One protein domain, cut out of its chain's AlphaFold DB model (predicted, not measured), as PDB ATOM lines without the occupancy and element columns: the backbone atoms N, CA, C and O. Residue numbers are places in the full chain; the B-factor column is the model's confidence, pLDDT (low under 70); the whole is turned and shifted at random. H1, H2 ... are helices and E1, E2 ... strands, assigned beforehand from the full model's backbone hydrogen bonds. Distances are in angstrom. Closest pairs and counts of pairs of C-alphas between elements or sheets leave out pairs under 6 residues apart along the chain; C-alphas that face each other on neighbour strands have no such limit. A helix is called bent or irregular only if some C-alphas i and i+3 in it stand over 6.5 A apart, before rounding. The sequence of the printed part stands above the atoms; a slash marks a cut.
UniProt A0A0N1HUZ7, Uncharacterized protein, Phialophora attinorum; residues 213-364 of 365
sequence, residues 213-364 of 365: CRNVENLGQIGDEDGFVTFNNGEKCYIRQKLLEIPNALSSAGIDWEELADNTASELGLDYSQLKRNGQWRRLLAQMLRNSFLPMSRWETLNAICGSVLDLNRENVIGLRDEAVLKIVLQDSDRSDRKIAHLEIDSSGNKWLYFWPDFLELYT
ATOM      1  N   CYS A 213     -33.573  -5.739 -48.246       75.94
ATOM      2  CA  CYS A 213     -34.673  -6.546 -48.781       75.94
ATOM      3  C   CYS A 213     -35.474  -5.753 -49.817       75.94
ATOM      4  O   CYS A 213     -35.646  -6.212 -50.944       75.94
ATOM      5  N   ARG A 214     -35.893  -4.530 -49.470       74.62
ATOM      6  CA  ARG A 214     -36.622  -3.626 -50.381       74.62
ATOM      7  C   ARG A 214     -35.794  -3.251 -51.606       74.62
ATOM      8  O   ARG A 214     -36.276  -3.139 -52.726       74.62
ATOM      9  N   ASN A 215     -34.509  -3.079 -51.379       73.31
ATOM     10  CA  ASN A 215     -33.500  -2.878 -52.395       73.31
ATOM     11  C   ASN A 215     -33.453  -4.038 -53.416       73.31
ATOM     12  O   ASN A 215     -33.502  -3.803 -54.625       73.31
ATOM     13  N   VAL A 216     -33.386  -5.287 -52.946       74.81
ATOM     14  CA  VAL A 216     -33.441  -6.487 -53.799       74.81
ATOM     15  C   VAL A 216     -34.798  -6.608 -54.496       74.81
ATOM     16  O   VAL A 216     -34.838  -6.973 -55.667       74.81
ATOM     17  N   GLU A 217     -35.890  -6.246 -53.822       74.81
ATOM     18  CA  GLU A 217     -37.246  -6.234 -54.387       74.81
ATOM     19  C   GLU A 217     -37.341  -5.302 -55.599       74.81
ATOM     20  O   GLU A 217     -37.741  -5.729 -56.683       74.81
ATOM     21  N   ASN A 218     -36.869  -4.060 -55.449       69.50
ATOM     22  CA  ASN A 218     -36.818  -3.079 -56.532       69.50
ATOM     23  C   ASN A 218     -35.999  -3.595 -57.727       69.50
ATOM     24  O   ASN A 218     -36.386  -3.411 -58.879       69.50
ATOM     25  N   LEU A 219     -34.867  -4.260 -57.472       67.00
ATOM     26  CA  LEU A 219     -34.034  -4.833 -58.533       67.00
ATOM     27  C   LEU A 219     -34.678  -6.043 -59.215       67.00
ATOM     28  O   LEU A 219     -34.526  -6.205 -60.426       67.00
ATOM     29  N   GLY A 220     -35.389  -6.880 -58.457       64.69
ATOM     30  CA  GLY A 220     -36.157  -8.003 -58.988       64.69
ATOM     31  C   GLY A 220     -37.233  -7.533 -59.966       64.69
ATOM     32  O   GLY A 220     -37.323  -8.071 -61.065       64.69
ATOM     33  N   GLN A 221     -37.962  -6.468 -59.617       63.97
ATOM     34  CA  GLN A 221     -38.988  -5.867 -60.480       63.97
ATOM     35  C   GLN A 221     -38.407  -5.294 -61.784       63.97
ATOM     36  O   GLN A 221     -38.980  -5.491 -62.853       63.97
ATOM     37  N   ILE A 222     -37.237  -4.642 -61.726       59.44
ATOM     38  CA  ILE A 222     -36.550  -4.094 -62.913       59.44
ATOM     39  C   ILE A 222     -36.076  -5.207 -63.869       59.44
ATOM     40  O   ILE A 222     -35.967  -4.984 -65.073       59.44
ATOM     41  N   GLY A 223     -35.770  -6.400 -63.351       53.91
ATOM     42  CA  GLY A 223     -35.211  -7.508 -64.127       53.91
ATOM     43  C   GLY A 223     -36.204  -8.296 -64.991       53.91
ATOM     44  O   GLY A 223     -35.744  -9.141 -65.762       53.91
ATOM     45  N   ASP A 224     -37.508  -8.042 -64.853       53.00
ATOM     46  CA  ASP A 224     -38.586  -8.874 -65.410       53.00
ATOM     47  C   ASP A 224     -39.373  -8.234 -66.560       53.00
ATOM     48  O   ASP A 224     -40.022  -8.949 -67.323       53.00
ATOM     49  N   GLU A 225     -39.331  -6.913 -66.708       49.19
ATOM     50  CA  GLU A 225     -39.841  -6.262 -67.911       49.19
ATOM     51  C   GLU A 225     -38.729  -6.254 -68.970       49.19
ATOM     52  O   GLU A 225     -37.555  -6.054 -68.653       49.19
ATOM     53  N   ASP A 226     -39.076  -6.324 -70.258       43.50
ATOM     54  CA  ASP A 226     -38.176  -5.948 -71.367       43.50
ATOM     55  C   ASP A 226     -37.571  -4.518 -71.201       43.50
ATOM     56  O   ASP A 226     -36.713  -4.085 -71.971       43.50
ATOM     57  N   GLY A 227     -37.970  -3.795 -70.146       41.62
ATOM     58  CA  GLY A 227     -37.513  -2.518 -69.601       41.62
ATOM     59  C   GLY A 227     -36.069  -2.437 -69.093       41.62
ATOM     60  O   GLY A 227     -35.717  -1.481 -68.404       41.62
ATOM     61  N   PHE A 228     -35.160  -3.296 -69.551       43.69
ATOM     62  CA  PHE A 228     -33.729  -2.973 -69.540       43.69
ATOM     63  C   PHE A 228     -33.391  -1.828 -70.528       43.69
ATOM     64  O   PHE A 228     -32.263  -1.706 -70.986       43.69
ATOM     65  N   VAL A 229     -34.316  -0.960 -70.925       39.06
ATOM     66  CA  VAL A 229     -34.090   0.004 -72.018       39.06
ATOM     67  C   VAL A 229     -33.212   1.197 -71.591       39.06
ATOM     68  O   VAL A 229     -32.674   1.893 -72.445       39.06
ATOM     69  N   THR A 230     -32.959   1.407 -70.293       43.19
ATOM     70  CA  THR A 230     -32.282   2.627 -69.794       43.19
ATOM     71  C   THR A 230     -30.926   2.433 -69.116       43.19
ATOM     72  O   THR A 230     -30.254   3.424 -68.837       43.19
ATOM     73  N   PHE A 231     -30.471   1.200 -68.889       44.88
ATOM     74  CA  PHE A 231     -29.128   0.954 -68.349       44.88
ATOM     75  C   PHE A 231     -28.129   0.723 -69.484       44.88
ATOM     76  O   PHE A 231     -28.440   0.042 -70.462       44.88
ATOM     77  N   ASN A 232     -26.908   1.244 -69.371       47.78
ATOM     78  CA  ASN A 232     -25.851   0.873 -70.313       47.78
ATOM     79  C   ASN A 232     -25.611  -0.646 -70.228       47.78
ATOM     80  O   ASN A 232     -25.660  -1.223 -69.143       47.78
ATOM     81  N   ASN A 233     -25.331  -1.315 -71.353       46.53
ATOM     82  CA  ASN A 233     -25.213  -2.784 -71.406       46.53
ATOM     83  C   ASN A 233     -24.215  -3.374 -70.382       46.53
ATOM     84  O   ASN A 233     -24.414  -4.492 -69.919       46.53
ATOM     85  N   GLY A 234     -23.197  -2.613 -69.960       48.88
ATOM     86  CA  GLY A 234     -22.275  -3.022 -68.891       48.88
ATOM     87  C   GLY A 234     -22.871  -3.030 -67.471       48.88
ATOM     88  O   GLY A 234     -22.417  -3.794 -66.629       48.88
ATOM     89  N   GLU A 235     -23.895  -2.222 -67.185       54.50
ATOM     90  CA  GLU A 235     -24.562  -2.160 -65.869       54.50
ATOM     91  C   GLU A 235     -25.599  -3.273 -65.695       54.50
ATOM     92  O   GLU A 235     -25.737  -3.835 -64.610       54.50
ATOM     93  N   LYS A 236     -26.257  -3.669 -66.788       55.72
ATOM     94  CA  LYS A 236     -27.225  -4.777 -66.796       55.72
ATOM     95  C   LYS A 236     -26.590  -6.116 -66.440       55.72
ATOM     96  O   LYS A 236     -27.125  -6.856 -65.616       55.72
ATOM     97  N   CYS A 237     -25.451  -6.428 -67.064       58.16
ATOM     98  CA  CYS A 237     -24.722  -7.671 -66.814       58.16
ATOM     99  C   CYS A 237     -24.276  -7.769 -65.351       58.16
ATOM    100  O   CYS A 237     -24.349  -8.840 -64.756       58.16
ATOM    101  N   TYR A 238     -23.903  -6.632 -64.762       62.59
ATOM    102  CA  TYR A 238     -23.464  -6.538 -63.378       62.59
ATOM    103  C   TYR A 238     -24.593  -6.809 -62.370       62.59
ATOM    104  O   TYR A 238     -24.445  -7.659 -61.496       62.59
ATOM    105  N   ILE A 239     -25.751  -6.156 -62.521       63.97
ATOM    106  CA  ILE A 239     -26.909  -6.358 -61.629       63.97
ATOM    107  C   ILE A 239     -27.382  -7.814 -61.681       63.97
ATOM    108  O   ILE A 239     -27.629  -8.430 -60.645       63.97
ATOM    109  N   ARG A 240     -27.462  -8.392 -62.886       67.25
ATOM    110  CA  ARG A 240     -27.841  -9.798 -63.059       67.25
ATOM    111  C   ARG A 240     -26.869 -10.735 -62.347       67.25
ATOM    112  O   ARG A 240     -27.321 -11.680 -61.712       67.25
ATOM    113  N   GLN A 241     -25.565 -10.484 -62.443       71.12
ATOM    114  CA  GLN A 241     -24.555 -11.278 -61.747       71.12
ATOM    115  C   GLN A 241     -24.713 -11.175 -60.223       71.12
ATOM    116  O   GLN A 241     -24.748 -12.200 -59.552       71.12
ATOM    117  N   LYS A 242     -24.918  -9.970 -59.684       70.69
ATOM    118  CA  LYS A 242     -25.115  -9.758 -58.242       70.69
ATOM    119  C   LYS A 242     -26.374 -10.424 -57.692       70.69
ATOM    120  O   LYS A 242     -26.320 -11.046 -56.636       70.69
ATOM    121  N   LEU A 243     -27.486 -10.396 -58.428       73.62
ATOM    122  CA  LEU A 243     -28.690 -11.145 -58.043       73.62
ATOM    123  C   LEU A 243     -28.457 -12.668 -58.030       73.62
ATOM    124  O   LEU A 243     -29.050 -13.365 -57.213       73.62
ATOM    125  N   LEU A 244     -27.579 -13.185 -58.899       77.00
ATOM    126  CA  LEU A 244     -27.183 -14.600 -58.915       77.00
ATOM    127  C   LEU A 244     -26.194 -14.968 -57.799       77.00
ATOM    128  O   LEU A 244     -26.055 -16.147 -57.483       77.00
ATOM    129  N   GLU A 245     -25.522 -13.991 -57.193       78.75
ATOM    130  CA  GLU A 245     -24.627 -14.212 -56.052       78.75
ATOM    131  C   GLU A 245     -25.394 -14.367 -54.731       78.75
ATOM    132  O   GLU A 245     -24.879 -15.002 -53.815       78.75
ATOM    133  N   ILE A 246     -26.631 -13.857 -54.634       81.31
ATOM    134  CA  ILE A 246     -27.461 -13.968 -53.421       81.31
ATOM    135  C   ILE A 246     -27.692 -15.438 -53.015       81.31
ATOM    136  O   ILE A 246     -27.370 -15.761 -51.875       81.31
ATOM    137  N   PRO A 247     -28.160 -16.351 -53.895       83.62
ATOM    138  CA  PRO A 247     -28.296 -17.771 -53.554       83.62
ATOM    139  C   PRO A 247     -27.007 -18.383 -52.997       83.62
ATOM    140  O   PRO A 247     -27.022 -19.018 -51.949       83.62
ATOM    141  N   ASN A 248     -25.872 -18.118 -53.651       84.56
ATOM    142  CA  ASN A 248     -24.571 -18.642 -53.230       84.56
ATOM    143  C   ASN A 248     -24.149 -18.096 -51.860       84.56
ATOM    144  O   ASN A 248     -23.592 -18.833 -51.046       84.56
ATOM    145  N   ALA A 249     -24.418 -16.814 -51.595       83.06
ATOM    146  CA  ALA A 249     -24.162 -16.195 -50.302       83.06
ATOM    147  C   ALA A 249     -25.025 -16.832 -49.200       83.06
ATOM    148  O   ALA A 249     -24.511 -17.137 -48.127       83.06
ATOM    149  N   LEU A 250     -26.304 -17.103 -49.478       83.00
ATOM    150  CA  LEU A 250     -27.204 -17.775 -48.537       83.00
ATOM    151  C   LEU A 250     -26.768 -19.222 -48.267       83.00
ATOM    152  O   LEU A 250     -26.644 -19.613 -47.109       83.00
ATOM    153  N   SER A 251     -26.414 -19.983 -49.303       85.50
ATOM    154  CA  SER A 251     -25.841 -21.326 -49.136       85.50
ATOM    155  C   SER A 251     -24.552 -21.321 -48.318       85.50
ATOM    156  O   SER A 251     -24.364 -22.165 -47.445       85.50
ATOM    157  N   SER A 252     -23.681 -20.334 -48.539       83.06
ATOM    158  CA  SER A 252     -22.442 -20.166 -47.761       83.06
ATOM    159  C   SER A 252     -22.707 -19.804 -46.297       83.06
ATOM    160  O   SER A 252     -21.868 -20.067 -45.439       83.06
ATOM    161  N   ALA A 253     -23.873 -19.225 -46.007       81.31
ATOM    162  CA  ALA A 253     -24.356 -18.954 -44.659       81.31
ATOM    163  C   ALA A 253     -25.025 -20.172 -43.989       81.31
ATOM    164  O   ALA A 253     -25.555 -20.045 -42.888       81.31
ATOM    165  N   GLY A 254     -25.010 -21.345 -44.635       82.75
ATOM    166  CA  GLY A 254     -25.625 -22.572 -44.122       82.75
ATOM    167  C   GLY A 254     -27.135 -22.658 -44.344       82.75
ATOM    168  O   GLY A 254     -27.780 -23.526 -43.763       82.75
ATOM    169  N   ILE A 255     -27.706 -21.775 -45.168       84.25
ATOM    170  CA  ILE A 255     -29.123 -21.814 -45.532       84.25
ATOM    171  C   ILE A 255     -29.294 -22.709 -46.753       84.25
ATOM    172  O   ILE A 255     -28.668 -22.473 -47.791       84.25
ATOM    173  N   ASP A 256     -30.184 -23.695 -46.659       86.62
ATOM    174  CA  ASP A 256     -30.626 -24.428 -47.840       86.62
ATOM    175  C   ASP A 256     -31.481 -23.501 -48.710       86.62
ATOM    176  O   ASP A 256     -32.648 -23.213 -48.436       86.62
ATOM    177  N   TRP A 257     -30.840 -22.966 -49.745       83.94
ATOM    178  CA  TRP A 257     -31.457 -22.053 -50.691       83.94
ATOM    179  C   TRP A 257     -32.626 -22.699 -51.440       83.94
ATOM    180  O   TRP A 257     -33.625 -22.027 -51.686       83.94
ATOM    181  N   GLU A 258     -32.501 -23.969 -51.827       86.44
ATOM    182  CA  GLU A 258     -33.538 -24.636 -52.616       86.44
ATOM    183  C   GLU A 258     -34.764 -24.893 -51.735       86.44
ATOM    184  O   GLU A 258     -35.872 -24.552 -52.140       86.44
ATOM    185  N   GLU A 259     -34.562 -25.354 -50.495       87.88
ATOM    186  CA  GLU A 259     -35.647 -25.520 -49.521       87.88
ATOM    187  C   GLU A 259     -36.333 -24.183 -49.191       87.88
ATOM    188  O   GLU A 259     -37.561 -24.087 -49.184       87.88
ATOM    189  N   LEU A 260     -35.558 -23.117 -48.958       86.75
ATOM    190  CA  LEU A 260     -36.105 -21.785 -48.689       86.75
ATOM    191  C   LEU A 260     -36.942 -21.266 -49.866       86.75
ATOM    192  O   LEU A 260     -37.993 -20.647 -49.659       86.75
ATOM    193  N   ALA A 261     -36.484 -21.507 -51.092       85.06
ATOM    194  CA  ALA A 261     -37.178 -21.085 -52.295       85.06
ATOM    195  C   ALA A 261     -38.462 -21.885 -52.540       85.06
ATOM    196  O   ALA A 261     -39.489 -21.281 -52.855       85.06
ATOM    197  N   ASP A 262     -38.426 -23.203 -52.330       86.06
ATOM    198  CA  ASP A 262     -39.596 -24.081 -52.403       86.06
ATOM    199  C   ASP A 262     -40.655 -23.696 -51.362       86.06
ATOM    200  O   ASP A 262     -41.834 -23.559 -51.702       86.06
ATOM    201  N   ASN A 263     -40.243 -23.442 -50.116       87.31
ATOM    202  CA  ASN A 263     -41.141 -23.004 -49.047       87.31
ATOM    203  C   ASN A 263     -41.774 -21.645 -49.370       87.31
ATOM    204  O   ASN A 263     -42.994 -21.503 -49.327       87.31
ATOM    205  N   THR A 264     -40.963 -20.667 -49.785       85.38
ATOM    206  CA  THR A 264     -41.449 -19.322 -50.138       85.38
ATOM    207  C   THR A 264     -42.396 -19.360 -51.343       85.38
ATOM    208  O   THR A 264     -43.405 -18.657 -51.370       85.38
ATOM    209  N   ALA A 265     -42.104 -20.180 -52.358       85.31
ATOM    210  CA  ALA A 265     -42.991 -20.355 -53.505       85.31
ATOM    211  C   ALA A 265     -44.310 -21.025 -53.097       85.31
ATOM    212  O   ALA A 265     -45.376 -20.556 -53.493       85.31
ATOM    213  N   SER A 266     -44.244 -22.060 -52.254       86.19
ATOM    214  CA  SER A 266     -45.415 -22.782 -51.746       86.19
ATOM    215  C   SER A 266     -46.335 -21.884 -50.917       86.19
ATOM    216  O   SER A 266     -47.548 -21.913 -51.119       86.19
ATOM    217  N   GLU A 267     -45.776 -21.034 -50.049       85.62
ATOM    218  CA  GLU A 267     -46.524 -20.021 -49.282       85.62
ATOM    219  C   GLU A 267     -47.312 -19.062 -50.187       85.62
ATOM    220  O   GLU A 267     -48.394 -18.600 -49.825       85.62
ATOM    221  N   LEU A 268     -46.795 -18.792 -51.387       82.56
ATOM    222  CA  LEU A 268     -47.417 -17.923 -52.385       82.56
ATOM    223  C   LEU A 268     -48.281 -18.684 -53.406       82.56
ATOM    224  O   LEU A 268     -48.814 -18.069 -54.331       82.56
ATOM    225  N   GLY A 269     -48.429 -20.006 -53.263       85.00
ATOM    226  CA  GLY A 269     -49.177 -20.849 -54.200       85.00
ATOM    227  C   GLY A 269     -48.518 -20.988 -55.578       85.00
ATOM    228  O   GLY A 269     -49.214 -21.165 -56.578       85.00
ATOM    229  N   LEU A 270     -47.191 -20.875 -55.646       84.12
ATOM    230  CA  LEU A 270     -46.393 -20.942 -56.869       84.12
ATOM    231  C   LEU A 270     -45.546 -22.224 -56.918       84.12
ATOM    232  O   LEU A 270     -45.102 -22.731 -55.894       84.12
ATOM    233  N   ASP A 271     -45.264 -22.717 -58.126       85.56
ATOM    234  CA  ASP A 271     -44.346 -23.841 -58.359       85.56
ATOM    235  C   ASP A 271     -42.928 -23.313 -58.627       85.56
ATOM    236  O   ASP A 271     -42.636 -22.784 -59.709       85.56
ATOM    237  N   TYR A 272     -42.029 -23.465 -57.652       84.12
ATOM    238  CA  TYR A 272     -40.648 -22.998 -57.777       84.12
ATOM    239  C   TYR A 272     -39.904 -23.649 -58.948       84.12
ATOM    240  O   TYR A 272     -39.123 -22.978 -59.623       84.12
ATOM    241  N   SER A 273     -40.181 -24.913 -59.280       84.69
ATOM    242  CA  SER A 273     -39.524 -25.592 -60.402       84.69
ATOM    243  C   SER A 273     -39.849 -24.921 -61.745       84.69
ATOM    244  O   SER A 273     -38.981 -24.804 -62.618       84.69
ATOM    245  N   GLN A 274     -41.072 -24.398 -61.892       83.06
ATOM    246  CA  GLN A 274     -41.488 -23.610 -63.053       83.06
ATOM    247  C   GLN A 274     -40.866 -22.213 -63.035       83.06
ATOM    248  O   GLN A 274     -40.310 -21.786 -64.052       83.06
ATOM    249  N   LEU A 275     -40.877 -21.542 -61.877       80.25
ATOM    250  CA  LEU A 275     -40.243 -20.231 -61.686       80.25
ATOM    251  C   LEU A 275     -38.727 -20.265 -61.947       80.25
ATOM    252  O   LEU A 275     -38.133 -19.305 -62.443       80.25
ATOM    253  N   LYS A 276     -38.070 -21.380 -61.620       80.69
ATOM    254  CA  LYS A 276     -36.644 -21.597 -61.872       80.69
ATOM    255  C   LYS A 276     -36.371 -21.722 -63.368       80.69
ATOM    256  O   LYS A 276     -35.464 -21.065 -63.878       80.69
ATOM    257  N   ARG A 277     -37.184 -22.508 -64.087       77.88
ATOM    258  CA  ARG A 277     -37.047 -22.736 -65.540       77.88
ATOM    259  C   ARG A 277     -37.247 -21.472 -66.370       77.88
ATOM    260  O   ARG A 277     -36.560 -21.303 -67.372       77.88
ATOM    261  N   ASN A 278     -38.167 -20.598 -65.971       72.12
ATOM    262  CA  ASN A 278     -38.472 -19.368 -66.706       72.12
ATOM    263  C   ASN A 278     -37.743 -18.124 -66.156       72.12
ATOM    264  O   ASN A 278     -37.922 -17.028 -66.681       72.12
ATOM    265  N   GLY A 279     -36.913 -18.281 -65.117       69.38
ATOM    266  CA  GLY A 279     -36.132 -17.196 -64.519       69.38
ATOM    267  C   GLY A 279     -36.913 -16.247 -63.600       69.38
ATOM    268  O   GLY A 279     -36.304 -15.317 -63.072       69.38
ATOM    269  N   GLN A 280     -38.209 -16.488 -63.367       71.75
ATOM    270  CA  GLN A 280     -39.085 -15.649 -62.535       71.75
ATOM    271  C   GLN A 280     -38.865 -15.830 -61.030       71.75
ATOM    272  O   GLN A 280     -39.388 -15.056 -60.229       71.75
ATOM    273  N   TRP A 281     -38.057 -16.810 -60.620       74.50
ATOM    274  CA  TRP A 281     -37.673 -17.011 -59.220       74.50
ATOM    275  C   TRP A 281     -37.029 -15.770 -58.578       74.50
ATOM    276  O   TRP A 281     -37.065 -15.615 -57.360       74.50
ATOM    277  N   ARG A 282     -36.487 -14.842 -59.379       71.31
ATOM    278  CA  ARG A 282     -35.928 -13.572 -58.890       71.31
ATOM    279  C   ARG A 282     -36.948 -12.703 -58.158       71.31
ATOM    280  O   ARG A 282     -36.558 -11.935 -57.288       71.31
ATOM    281  N   ARG A 283     -38.243 -12.861 -58.446       68.12
ATOM    282  CA  ARG A 283     -39.336 -12.178 -57.729       68.12
ATOM    283  C   ARG A 283     -39.400 -12.564 -56.260       68.12
ATOM    284  O   ARG A 283     -39.818 -11.776 -55.423       68.12
ATOM    285  N   LEU A 284     -38.960 -13.779 -55.958       75.94
ATOM    286  CA  LEU A 284     -38.974 -14.326 -54.616       75.94
ATOM    287  C   LEU A 284     -37.715 -13.945 -53.826       75.94
ATOM    288  O   LEU A 284     -37.711 -14.101 -52.613       75.94
ATOM    289  N   LEU A 285     -36.660 -13.417 -54.469       77.88
ATOM    290  CA  LEU A 285     -35.366 -13.141 -53.824       77.88
ATOM    291  C   LEU A 285     -35.484 -12.219 -52.613       77.88
ATOM    292  O   LEU A 285     -34.843 -12.467 -51.597       77.88
ATOM    293  N   ALA A 286     -36.291 -11.164 -52.711       77.56
ATOM    294  CA  ALA A 286     -36.474 -10.224 -51.611       77.56
ATOM    295  C   ALA A 286     -37.181 -10.872 -50.415       77.56
ATOM    296  O   ALA A 286     -36.770 -10.674 -49.274       77.56
ATOM    297  N   GLN A 287     -38.212 -11.676 -50.685       78.75
ATOM    298  CA  GLN A 287     -38.964 -12.390 -49.657       78.75
ATOM    299  C   GLN A 287     -38.116 -13.495 -49.020       78.75
ATOM    300  O   GLN A 287     -38.073 -13.608 -47.800       78.75
ATOM    301  N   MET A 288     -37.367 -14.250 -49.823       79.31
ATOM    302  CA  MET A 288     -36.413 -15.245 -49.336       79.31
ATOM    303  C   MET A 288     -35.328 -14.606 -48.473       79.31
ATOM    304  O   MET A 288     -35.038 -15.098 -47.389       79.31
ATOM    305  N   LEU A 289     -34.762 -13.479 -48.914       78.31
ATOM    306  CA  LEU A 289     -33.775 -12.740 -48.136       78.31
ATOM    307  C   LEU A 289     -34.369 -12.212 -46.819       78.31
ATOM    308  O   LEU A 289     -33.709 -12.231 -45.788       78.31
ATOM    309  N   ARG A 290     -35.631 -11.777 -46.824       78.00
ATOM    310  CA  ARG A 290     -36.342 -11.385 -45.600       78.00
ATOM    311  C   ARG A 290     -36.519 -12.576 -44.651       78.00
ATOM    312  O   ARG A 290     -36.238 -12.445 -43.462       78.00
ATOM    313  N   ASN A 291     -36.913 -13.730 -45.181       75.69
ATOM    314  CA  ASN A 291     -37.113 -14.966 -44.423       75.69
ATOM    315  C   ASN A 291     -35.788 -15.539 -43.879       75.69
ATOM    316  O   ASN A 291     -35.768 -16.107 -42.788       75.69
ATOM    317  N   SER A 292     -34.663 -15.343 -44.575       72.25
ATOM    318  CA  SER A 292     -33.343 -15.783 -44.102       72.25
ATOM    319  C   SER A 292     -32.777 -14.941 -42.955       72.25
ATOM    320  O   SER A 292     -31.906 -15.404 -42.215       72.25
ATOM    321  N   PHE A 293     -33.313 -13.736 -42.735       68.44
ATOM    322  CA  PHE A 293     -33.033 -12.918 -41.556       68.44
ATOM    323  C   PHE A 293     -33.866 -13.321 -40.317       68.44
ATOM    324  O   PHE A 293     -34.007 -12.517 -39.397       68.44
ATOM    325  N   LEU A 294     -34.402 -14.543 -40.214       61.44
ATOM    326  CA  LEU A 294     -35.073 -15.077 -39.010       61.44
ATOM    327  C   LEU A 294     -34.080 -15.822 -38.067       61.44
ATOM    328  O   LEU A 294     -32.952 -16.112 -38.459       61.44
ATOM    329  N   PRO A 295     -34.392 -16.004 -36.763       54.62
ATOM    330  CA  PRO A 295     -33.494 -15.618 -35.662       54.62
ATOM    331  C   PRO A 295     -32.197 -16.405 -35.420       54.62
ATOM    332  O   PRO A 295     -31.417 -15.941 -34.591       54.62
ATOM    333  N   MET A 296     -31.901 -17.506 -36.119       48.94
ATOM    334  CA  MET A 296     -30.670 -18.283 -35.867       48.94
ATOM    335  C   MET A 296     -29.590 -18.206 -36.958       48.94
ATOM    336  O   MET A 296     -28.455 -18.549 -36.659       48.94
ATOM    337  N   SER A 297     -29.880 -17.686 -38.160       60.78
ATOM    338  CA  SER A 297     -28.917 -17.572 -39.284       60.78
ATOM    339  C   SER A 297     -28.582 -16.124 -39.678       60.78
ATOM    340  O   SER A 297     -27.993 -15.862 -40.731       60.78
ATOM    341  N   ARG A 298     -29.002 -15.142 -38.866       70.25
ATOM    342  CA  ARG A 298     -28.942 -13.701 -39.193       70.25
ATOM    343  C   ARG A 298     -27.518 -13.190 -39.411       70.25
ATOM    344  O   ARG A 298     -27.305 -12.322 -40.256       70.25
ATOM    345  N   TRP A 299     -26.566 -13.701 -38.631       71.50
ATOM    346  CA  TRP A 299     -25.166 -13.285 -38.669       71.50
ATOM    347  C   TRP A 299     -24.491 -13.738 -39.958       71.50
ATOM    348  O   TRP A 299     -23.937 -12.923 -40.694       71.50
ATOM    349  N   GLU A 300     -24.585 -15.030 -40.244       75.56
ATOM    350  CA  GLU A 300     -23.971 -15.679 -41.390       75.56
ATOM    351  C   GLU A 300     -24.557 -15.112 -42.680       75.56
ATOM    352  O   GLU A 300     -23.814 -14.745 -43.588       75.56
ATOM    353  N   THR A 301     -25.880 -14.930 -42.707       76.44
ATOM    354  CA  THR A 301     -26.609 -14.335 -43.830       76.44
ATOM    355  C   THR A 301     -26.139 -12.918 -44.102       76.44
ATOM    356  O   THR A 301     -25.746 -12.596 -45.222       76.44
ATOM    357  N   LEU A 302     -26.138 -12.051 -43.084       74.88
ATOM    358  CA  LEU A 302     -25.753 -10.661 -43.288       74.88
ATOM    359  C   LEU A 302     -24.279 -10.538 -43.677       74.88
ATOM    360  O   LEU A 302     -23.940  -9.760 -44.565       74.88
ATOM    361  N   ASN A 303     -23.407 -11.314 -43.040       75.69
ATOM    362  CA  ASN A 303     -21.988 -11.332 -43.362       75.69
ATOM    363  C   ASN A 303     -21.738 -11.814 -44.800       75.69
ATOM    364  O   ASN A 303     -20.953 -11.193 -45.518       75.69
ATOM    365  N   ALA A 304     -22.426 -12.870 -45.244       77.38
ATOM    366  CA  ALA A 304     -22.308 -13.389 -46.602       77.38
ATOM    367  C   ALA A 304     -22.862 -12.407 -47.644       77.38
ATOM    368  O   ALA A 304     -22.231 -12.174 -48.669       77.38
ATOM    369  N   ILE A 305     -23.995 -11.754 -47.373       77.12
ATOM    370  CA  ILE A 305     -24.556 -10.738 -48.274       77.12
ATOM    371  C   ILE A 305     -23.643  -9.503 -48.351       77.12
ATOM    372  O   ILE A 305     -23.355  -9.019 -49.446       77.12
ATOM    373  N   CYS A 306     -23.126  -9.018 -47.218       73.75
ATOM    374  CA  CYS A 306     -22.184  -7.895 -47.173       73.75
ATOM    375  C   CYS A 306     -20.851  -8.206 -47.871       73.75
ATOM    376  O   CYS A 306     -20.334  -7.363 -48.603       73.75
ATOM    377  N   GLY A 307     -20.302  -9.403 -47.670       70.62
ATOM    378  CA  GLY A 307     -19.031  -9.807 -48.268       70.62
ATOM    379  C   GLY A 307     -19.160 -10.205 -49.737       70.62
ATOM    380  O   GLY A 307     -18.481  -9.646 -50.586       70.62
ATOM    381  N   SER A 308     -20.034 -11.157 -50.056       71.69
ATOM    382  CA  SER A 308     -20.105 -11.765 -51.390       71.69
ATOM    383  C   SER A 308     -20.922 -10.934 -52.374       71.69
ATOM    384  O   SER A 308     -20.499 -10.730 -53.507       71.69
ATOM    385  N   VAL A 309     -22.076 -10.413 -51.949       69.75
ATOM    386  CA  VAL A 309     -22.982  -9.696 -52.860       69.75
ATOM    387  C   VAL A 309     -22.595  -8.224 -52.944       69.75
ATOM    388  O   VAL A 309     -22.439  -7.681 -54.036       69.75
ATOM    389  N   LEU A 310     -22.385  -7.576 -51.799       67.31
ATOM    390  CA  LEU A 310     -22.048  -6.151 -51.727       67.31
ATOM    391  C   LEU A 310     -20.568  -5.858 -51.916       67.31
ATOM    392  O   LEU A 310     -20.236  -4.701 -52.171       67.31
ATOM    393  N   ASP A 311     -19.710  -6.880 -51.820       68.62
ATOM    394  CA  ASP A 311     -18.260  -6.727 -51.947       68.62
ATOM    395  C   ASP A 311     -17.747  -5.610 -51.011       68.62
ATOM    396  O   ASP A 311     -16.865  -4.807 -51.318       68.62
ATOM    397  N   LEU A 312     -18.358  -5.535 -49.824       71.44
ATOM    398  CA  LEU A 312     -18.006  -4.609 -48.758       71.44
ATOM    399  C   LEU A 312     -17.108  -5.324 -47.759       71.44
ATOM    400  O   LEU A 312     -17.496  -5.645 -46.637       71.44
ATOM    401  N   ASN A 313     -15.874  -5.537 -48.195       74.62
ATOM    402  CA  ASN A 313     -14.774  -5.918 -47.332       74.62
ATOM    403  C   ASN A 313     -13.867  -4.715 -47.093       74.62
ATOM    404  O   ASN A 313     -13.807  -3.773 -47.887       74.62
ATOM    405  N   ARG A 314     -13.113  -4.766 -45.996       77.00
ATOM    406  CA  ARG A 314     -12.127  -3.735 -45.671       77.00
ATOM    407  C   ARG A 314     -11.098  -3.541 -46.790       77.00
ATOM    408  O   ARG A 314     -10.738  -2.410 -47.090       77.00
ATOM    409  N   GLU A 315     -10.669  -4.633 -47.416       77.44
ATOM    410  CA  GLU A 315      -9.701  -4.645 -48.522       77.44
ATOM    411  C   GLU A 315     -10.167  -3.866 -49.763       77.44
ATOM    412  O   GLU A 315      -9.341  -3.337 -50.507       77.44
ATOM    413  N   ASN A 316     -11.481  -3.705 -49.933       72.56
ATOM    414  CA  ASN A 316     -12.071  -2.942 -51.033       72.56
ATOM    415  C   ASN A 316     -12.152  -1.434 -50.731       72.56
ATOM    416  O   ASN A 316     -12.555  -0.641 -51.587       72.56
ATOM    417  N   VAL A 317     -11.745  -1.016 -49.526       74.56
ATOM    418  CA  VAL A 317     -11.652   0.388 -49.115       74.56
ATOM    419  C   VAL A 317     -10.184   0.819 -49.111       74.56
ATOM    420  O   VAL A 317      -9.458   0.688 -48.123       74.56
ATOM    421  N   ILE A 318      -9.736   1.363 -50.240       74.25
ATOM    422  CA  ILE A 318      -8.355   1.810 -50.436       74.25
ATOM    423  C   ILE A 318      -8.049   2.978 -49.491       74.25
ATOM    424  O   ILE A 318      -8.775   3.968 -49.436       74.25
ATOM    425  N   GLY A 319      -6.936   2.884 -48.762       73.50
ATOM    426  CA  GLY A 319      -6.460   3.961 -47.892       73.50
ATOM    427  C   GLY A 319      -7.128   4.028 -46.517       73.50
ATOM    428  O   GLY A 319      -6.802   4.935 -45.746       73.50
ATOM    429  N   LEU A 320      -8.016   3.082 -46.184       81.75
ATOM    430  CA  LEU A 320      -8.535   2.931 -44.827       81.75
ATOM    431  C   LEU A 320      -7.441   2.350 -43.922       81.75
ATOM    432  O   LEU A 320      -6.973   1.234 -44.121       81.75
ATOM    433  N   ARG A 321      -7.008   3.134 -42.935       85.06
ATOM    434  CA  ARG A 321      -5.887   2.788 -42.049       85.06
ATOM    435  C   ARG A 321      -6.288   1.794 -40.984       85.06
ATOM    436  O   ARG A 321      -7.438   1.822 -40.571       85.06
ATOM    437  N   ASP A 322      -5.350   0.990 -40.496       85.69
ATOM    438  CA  ASP A 322      -5.606  -0.110 -39.558       85.69
ATOM    439  C   ASP A 322      -6.360   0.303 -38.287       85.69
ATOM    440  O   ASP A 322      -7.196  -0.447 -37.792       85.69
ATOM    441  N   GLU A 323      -6.119   1.514 -37.789       86.56
ATOM    442  CA  GLU A 323      -6.808   2.074 -36.625       86.56
ATOM    443  C   GLU A 323      -8.282   2.442 -36.875       86.56
ATOM    444  O   GLU A 323      -9.038   2.642 -35.926       86.56
ATOM    445  N   ALA A 324      -8.701   2.552 -38.137       86.75
ATOM    446  CA  ALA A 324     -10.044   2.974 -38.505       86.75
ATOM    447  C   ALA A 324     -11.012   1.789 -38.555       86.75
ATOM    448  O   ALA A 324     -10.711   0.762 -39.164       86.75
ATOM    449  N   VAL A 325     -12.216   1.949 -38.005       89.12
ATOM    450  CA  VAL A 325     -13.271   0.921 -38.059       89.12
ATOM    451  C   VAL A 325     -14.160   1.135 -39.285       89.12
ATOM    452  O   VAL A 325     -14.688   2.233 -39.485       89.12
ATOM    453  N   LEU A 326     -14.367   0.085 -40.085       87.56
ATOM    454  CA  LEU A 326     -15.392   0.073 -41.130       87.56
ATOM    455  C   LEU A 326     -16.700  -0.444 -40.530       87.56
ATOM    456  O   LEU A 326     -16.728  -1.520 -39.944       87.56
ATOM    457  N   LYS A 327     -17.785   0.307 -40.693       87.94
ATOM    458  CA  LYS A 327     -19.130  -0.065 -40.261       87.94
ATOM    459  C   LYS A 327     -20.046  -0.133 -41.469       87.94
ATOM    460  O   LYS A 327     -20.178   0.843 -42.199       87.94
ATOM    461  N   ILE A 328     -20.721  -1.251 -41.653       83.06
ATOM    462  CA  ILE A 328     -21.756  -1.421 -42.668       83.06
ATOM    463  C   ILE A 328     -23.094  -1.360 -41.945       83.06
ATOM    464  O   ILE A 328     -23.372  -2.196 -41.094       83.06
ATOM    465  N   VAL A 329     -23.901  -0.348 -42.236       82.12
ATOM    466  CA  VAL A 329     -25.121  -0.026 -41.490       82.12
ATOM    467  C   VAL A 329     -26.347  -0.344 -42.336       82.12
ATOM    468  O   VAL A 329     -26.509   0.187 -43.436       82.12
ATOM    469  N   LEU A 330     -27.244  -1.151 -41.779       77.69
ATOM    470  CA  LEU A 330     -28.588  -1.375 -42.297       77.69
ATOM    471  C   LEU A 330     -29.538  -0.360 -41.675       77.69
ATOM    472  O   LEU A 330     -29.530  -0.152 -40.456       77.69
ATOM    473  N   GLN A 331     -30.358   0.272 -42.505       77.88
ATOM    474  CA  GLN A 331     -31.361   1.234 -42.055       77.88
ATOM    475  C   GLN A 331     -32.739   0.857 -42.569       77.88
ATOM    476  O   GLN A 331     -32.869   0.289 -43.648       77.88
ATOM    477  N   ASP A 332     -33.750   1.206 -41.784       69.12
ATOM    478  CA  ASP A 332     -35.145   1.024 -42.151       69.12
ATOM    479  C   ASP A 332     -35.484   1.962 -43.315       69.12
ATOM    480  O   ASP A 332     -35.124   3.145 -43.310       69.12
ATOM    481  N   SER A 333     -36.150   1.429 -44.335       63.12
ATOM    482  CA  SER A 333     -36.545   2.216 -45.498       63.12
ATOM    483  C   SER A 333     -37.702   3.168 -45.200       63.12
ATOM    484  O   SER A 333     -37.771   4.236 -45.809       63.12
ATOM    485  N   ASP A 334     -38.554   2.839 -44.228       61.09
ATOM    486  CA  ASP A 334     -39.697   3.668 -43.840       61.09
ATOM    487  C   ASP A 334     -39.311   4.739 -42.808       61.09
ATOM    488  O   ASP A 334     -40.029   5.724 -42.611       61.09
ATOM    489  N   ARG A 335     -38.139   4.591 -42.174       61.12
ATOM    490  CA  ARG A 335     -37.551   5.559 -41.235       61.12
ATOM    491  C   ARG A 335     -36.050   5.692 -41.472       61.12
ATOM    492  O   ARG A 335     -35.245   5.026 -40.832       61.12
ATOM    493  N   SER A 336     -35.670   6.600 -42.373       58.22
ATOM    494  CA  SER A 336     -34.276   6.795 -42.824       58.22
ATOM    495  C   SER A 336     -33.245   7.114 -41.723       58.22
ATOM    496  O   SER A 336     -32.036   7.004 -41.940       58.22
ATOM    497  N   ASP A 337     -33.683   7.503 -40.530       65.00
ATOM    498  CA  ASP A 337     -32.850   7.715 -39.349       65.00
ATOM    499  C   ASP A 337     -32.708   6.461 -38.466       65.00
ATOM    500  O   ASP A 337     -31.715   6.337 -37.742       65.00
ATOM    501  N   ARG A 338     -33.622   5.490 -38.576       69.31
ATOM    502  CA  ARG A 338     -33.629   4.261 -37.777       69.31
ATOM    503  C   ARG A 338     -32.585   3.272 -38.295       69.31
ATOM    504  O   ARG A 338     -32.709   2.697 -39.376       69.31
ATOM    505  N   LYS A 339     -31.521   3.084 -37.512       73.31
ATOM    506  CA  LYS A 339     -30.540   2.011 -37.722       73.31
ATOM    507  C   LYS A 339     -31.118   0.707 -37.183       73.31
ATOM    508  O   LYS A 339     -31.627   0.687 -36.067       73.31
ATOM    509  N   ILE A 340     -31.045  -0.352 -37.982       73.06
ATOM    510  CA  ILE A 340     -31.605  -1.654 -37.616       73.06
ATOM    511  C   ILE A 340     -30.478  -2.574 -37.137       73.06
ATOM    512  O   ILE A 340     -30.541  -3.132 -36.044       73.06
ATOM    513  N   ALA A 341     -29.397  -2.669 -37.910       75.06
ATOM    514  CA  ALA A 341     -28.211  -3.439 -37.553       75.06
ATOM    515  C   ALA A 341     -26.951  -2.809 -38.151       75.06
ATOM    516  O   ALA A 341     -27.033  -2.042 -39.117       75.06
ATOM    517  N   HIS A 342     -25.780  -3.136 -37.609       82.44
ATOM    518  CA  HIS A 342     -24.519  -2.820 -38.271       82.44
ATOM    519  C   HIS A 342     -23.448  -3.884 -38.063       82.44
ATOM    520  O   HIS A 342     -23.322  -4.465 -36.990       82.44
ATOM    521  N   LEU A 343     -22.660  -4.099 -39.112       83.00
ATOM    522  CA  LEU A 343     -21.491  -4.966 -39.138       83.00
ATOM    523  C   LEU A 343     -20.230  -4.107 -39.016       83.00
ATOM    524  O   LEU A 343     -19.973  -3.272 -39.880       83.00
ATOM    525  N   GLU A 344     -19.451  -4.293 -37.959       88.06
ATOM    526  CA  GLU A 344     -18.133  -3.676 -37.788       88.06
ATOM    527  C   GLU A 344     -17.042  -4.620 -38.278       88.06
ATOM    528  O   GLU A 344     -17.107  -5.815 -38.007       88.06
ATOM    529  N   ILE A 345     -16.052  -4.076 -38.986       84.19
ATOM    530  CA  ILE A 345     -14.903  -4.804 -39.530       84.19
ATOM    531  C   ILE A 345     -13.618  -4.061 -39.130       84.19
ATOM    532  O   ILE A 345     -13.398  -2.916 -39.554       84.19
ATOM    533  N   ASP A 346     -12.772  -4.698 -38.314       84.56
ATOM    534  CA  ASP A 346     -11.460  -4.153 -37.933       84.56
ATOM    535  C   ASP A 346     -10.367  -4.467 -38.970       84.56
ATOM    536  O   ASP A 346     -10.604  -5.082 -40.010       84.56
ATOM    537  N   SER A 347      -9.143  -4.026 -38.683       82.62
ATOM    538  CA  SER A 347      -7.950  -4.283 -39.496       82.62
ATOM    539  C   SER A 347      -7.489  -5.732 -39.548       82.62
ATOM    540  O   SER A 347      -6.830  -6.114 -40.509       82.62
ATOM    541  N   SER A 348      -7.857  -6.546 -38.562       82.00
ATOM    542  CA  SER A 348      -7.557  -7.978 -38.547       82.00
ATOM    543  C   SER A 348      -8.591  -8.792 -39.334       82.00
ATOM    544  O   SER A 348      -8.481 -10.013 -39.411       82.00
ATOM    545  N   GLY A 349      -9.603  -8.133 -39.914       74.62
ATOM    546  CA  GLY A 349     -10.718  -8.793 -40.583       74.62
ATOM    547  C   GLY A 349     -11.714  -9.417 -39.607       74.62
ATOM    548  O   GLY A 349     -12.609 -10.140 -40.046       74.62
ATOM    549  N   ASN A 350     -11.590  -9.133 -38.306       79.94
ATOM    550  CA  ASN A 350     -12.588  -9.524 -37.327       79.94
ATOM    551  C   ASN A 350     -13.868  -8.750 -37.604       79.94
ATOM    552  O   ASN A 350     -13.847  -7.559 -37.932       79.94
ATOM    553  N   LYS A 351     -14.986  -9.453 -37.463       81.75
ATOM    554  CA  LYS A 351     -16.306  -8.923 -37.754       81.75
ATOM    555  C   LYS A 351     -17.172  -9.007 -36.503       81.75
ATOM    556  O   LYS A 351     -17.191 -10.046 -35.847       81.75
ATOM    557  N   TRP A 352     -17.946  -7.963 -36.225       80.62
ATOM    558  CA  TRP A 352     -18.940  -7.948 -35.146       80.62
ATOM    559  C   TRP A 352     -20.263  -7.397 -35.653       80.62
ATOM    560  O   TRP A 352     -20.290  -6.340 -36.276       80.62
ATOM    561  N   LEU A 353     -21.363  -8.095 -35.376       75.06
ATOM    562  CA  LEU A 353     -22.706  -7.624 -35.701       75.06
ATOM    563  C   LEU A 353     -23.402  -7.142 -34.448       75.06
ATOM    564  O   LEU A 353     -23.474  -7.839 -33.438       75.06
ATOM    565  N   TYR A 354     -23.967  -5.958 -34.574       77.12
ATOM    566  CA  TYR A 354     -24.768  -5.330 -33.554       77.12
ATOM    567  C   TYR A 354     -26.174  -5.149 -34.102       77.12
ATOM    568  O   TYR A 354     -26.369  -4.667 -35.221       77.12
ATOM    569  N   PHE A 355     -27.155  -5.525 -33.294       73.88
ATOM    570  CA  PHE A 355     -28.559  -5.258 -33.558       73.88
ATOM    571  C   PHE A 355     -29.012  -4.136 -32.636       73.88
ATOM    572  O   PHE A 355     -28.699  -4.145 -31.442       73.88
ATOM    573  N   TRP A 356     -29.762  -3.176 -33.171       74.38
ATOM    574  CA  TRP A 356     -30.493  -2.260 -32.304       74.38
ATOM    575  C   TRP A 356     -31.669  -3.003 -31.656       74.38
ATOM    576  O   TRP A 356     -32.228  -3.899 -32.290       74.38
ATOM    577  N   PRO A 357     -32.071  -2.649 -30.419       62.81
ATOM    578  CA  PRO A 357     -33.166  -3.324 -29.701       62.81
ATOM    579  C   PRO A 357     -34.456  -3.443 -30.530       62.81
ATOM    580  O   PRO A 357     -35.133  -4.465 -30.532       62.81
ATOM    581  N   ASP A 358     -34.711  -2.409 -31.320       60.34
ATOM    582  CA  ASP A 358     -35.820  -2.236 -32.249       60.34
ATOM    583  C   ASP A 358     -35.827  -3.190 -33.459       60.34
ATOM    584  O   ASP A 358     -36.850  -3.317 -34.131       60.34
ATOM    585  N   PHE A 359     -34.703  -3.853 -33.764       57.56
ATOM    586  CA  PHE A 359     -34.575  -4.778 -34.899       57.56
ATOM    587  C   PHE A 359     -35.576  -5.931 -34.798       57.56
ATOM    588  O   PHE A 359     -36.121  -6.373 -35.809       57.56
ATOM    589  N   LEU A 360     -35.831  -6.411 -33.577       53.59
ATOM    590  CA  LEU A 360     -36.715  -7.549 -33.343       53.59
ATOM    591  C   LEU A 360     -38.156  -7.243 -33.758       53.59
ATOM    592  O   LEU A 360     -38.785  -8.097 -34.362       53.59
ATOM    593  N   GLU A 361     -38.655  -6.028 -33.533       56.41
ATOM    594  CA  GLU A 361     -40.049  -5.683 -33.838       56.41
ATOM    595  C   GLU A 361     -40.359  -5.591 -35.338       56.41
ATOM    596  O   GLU A 361     -41.515  -5.767 -35.728       56.41
ATOM    597  N   LEU A 362     -39.351  -5.300 -36.170       53.88
ATOM    598  CA  LEU A 362     -39.503  -5.112 -37.619       53.88
ATOM    599  C   LEU A 362     -39.520  -6.428 -38.409       53.88
ATOM    600  O   LEU A 362     -40.080  -6.461 -39.497       53.88
ATOM    601  N   TYR A 363     -38.909  -7.491 -37.876       50.44
ATOM    602  CA  TYR A 363     -38.724  -8.769 -38.584       50.44
ATOM    603  C   TYR A 363     -39.361  -9.970 -37.861       50.44
ATOM    604  O   TYR A 363     -39.053 -11.114 -38.184       50.44
ATOM    605  N   THR A 364     -40.218  -9.740 -36.859       49.16
ATOM    606  CA  THR A 364     -41.045 -10.787 -36.214       49.16
ATOM    607  C   THR A 364     -42.549 -10.594 -36.431       49.16
ATOM    608  O   THR A 364     -43.342 -11.309 -35.821       49.16
TER     609      THR A 364
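What this domain is: This is residues 213 to 364 of the 365 residues of an uncharacterized protein of Phialophora attinorum (UniProt A0A0N1HUZ7). A loose-cornered cluster of five helices, H1 to H5, stands at one end and a small three-stranded sheet at the other, with H6 between them, over one face of the sheet and packed on H2. In the cluster H1 runs alongside H5 and H3 crosses H5, while residues 229 to 235 stick out, of which 233 to 235 belong to H2. The 152 printed residues have seven named helices and three named strands, in the order H1 H2 H3 H4 H5 H6 E1 E2 E3 H7; the sheet's order is E1 E2 E3, antiparallel, and the class is mostly helix. The whole is compact, with a radius of gyration of the C-alphas of 16.7 A and spans of 50 by 38 by 30 A.

How they stand to each other: E1, residues 325 to 331, E2, residues 339 to 345, and E3, residues 351 to 355, form a meander, each strand the antiparallel neighbour of the one before. E1 and E2 are a hairpin, with N 328 and O 343 within hydrogen-bond range at 2.8 A; E2 and E3 are another, with N 344 and O 352 at 2.8 A. H6, residues 298 to 309, is on the sheet at a height of 9.3 A, two layers with the helix on one face; it is only just over E2 and E3, with 3 C-alphas on each, and runs across the strands, at 67 degrees to E2 on the local plane. H7, residues 359 to 362, only grazes the sheet. H6 touches H2, residues 233 to 252, opposite ways at a shallow tilt of 31 degrees; the closest C-alphas, of Ala 249 and Ala 304, are 5.0 A apart. H5, residues 280 to 292, is irregular, with C-alphas 283 and 286 7.0 A apart. It touches H1, residues 213 to 222, opposite ways at a shallow tilt of 2 degrees, closest at the C-alphas of Glu 217 and Ala 286, 4.9 A. With residues 284 to 288 alone H5 touches H3, residues 257 to 267, about perpendicular at 81 degrees, closest at C-alphas 264 and 288, 6.5 A. H3 touches H4, residues 272 to 277, closest at C-alphas 265 and 272, 5.5 A. Every O i to N i+4 pair is within hydrogen-bond range in H1, H3, H4 and H6; the counts are 12 of 16 in H2 and 5 of 9 in H5, and H7 is too short for such a pair.

Where its parts are: H1 begins with C-alpha 213 at (-34.673, -6.546, -48.781). H2, the longest helix, measures 29.5 A, H5 19.3 A and E1 18.5 A; H7 ends with C-alpha 362 at (-39.503, -5.112, -37.619).

The domain as a whole: The C-alphas farthest apart, of Gly 269 and Glu 323, are 51.3 A apart. The printed part has no cut; the link from H6 to E1 is long, with 15 residues. Mean pLDDT of the printed part is 72.6, with 48 residues under 70, among them 218 to 240 and 357 to 364.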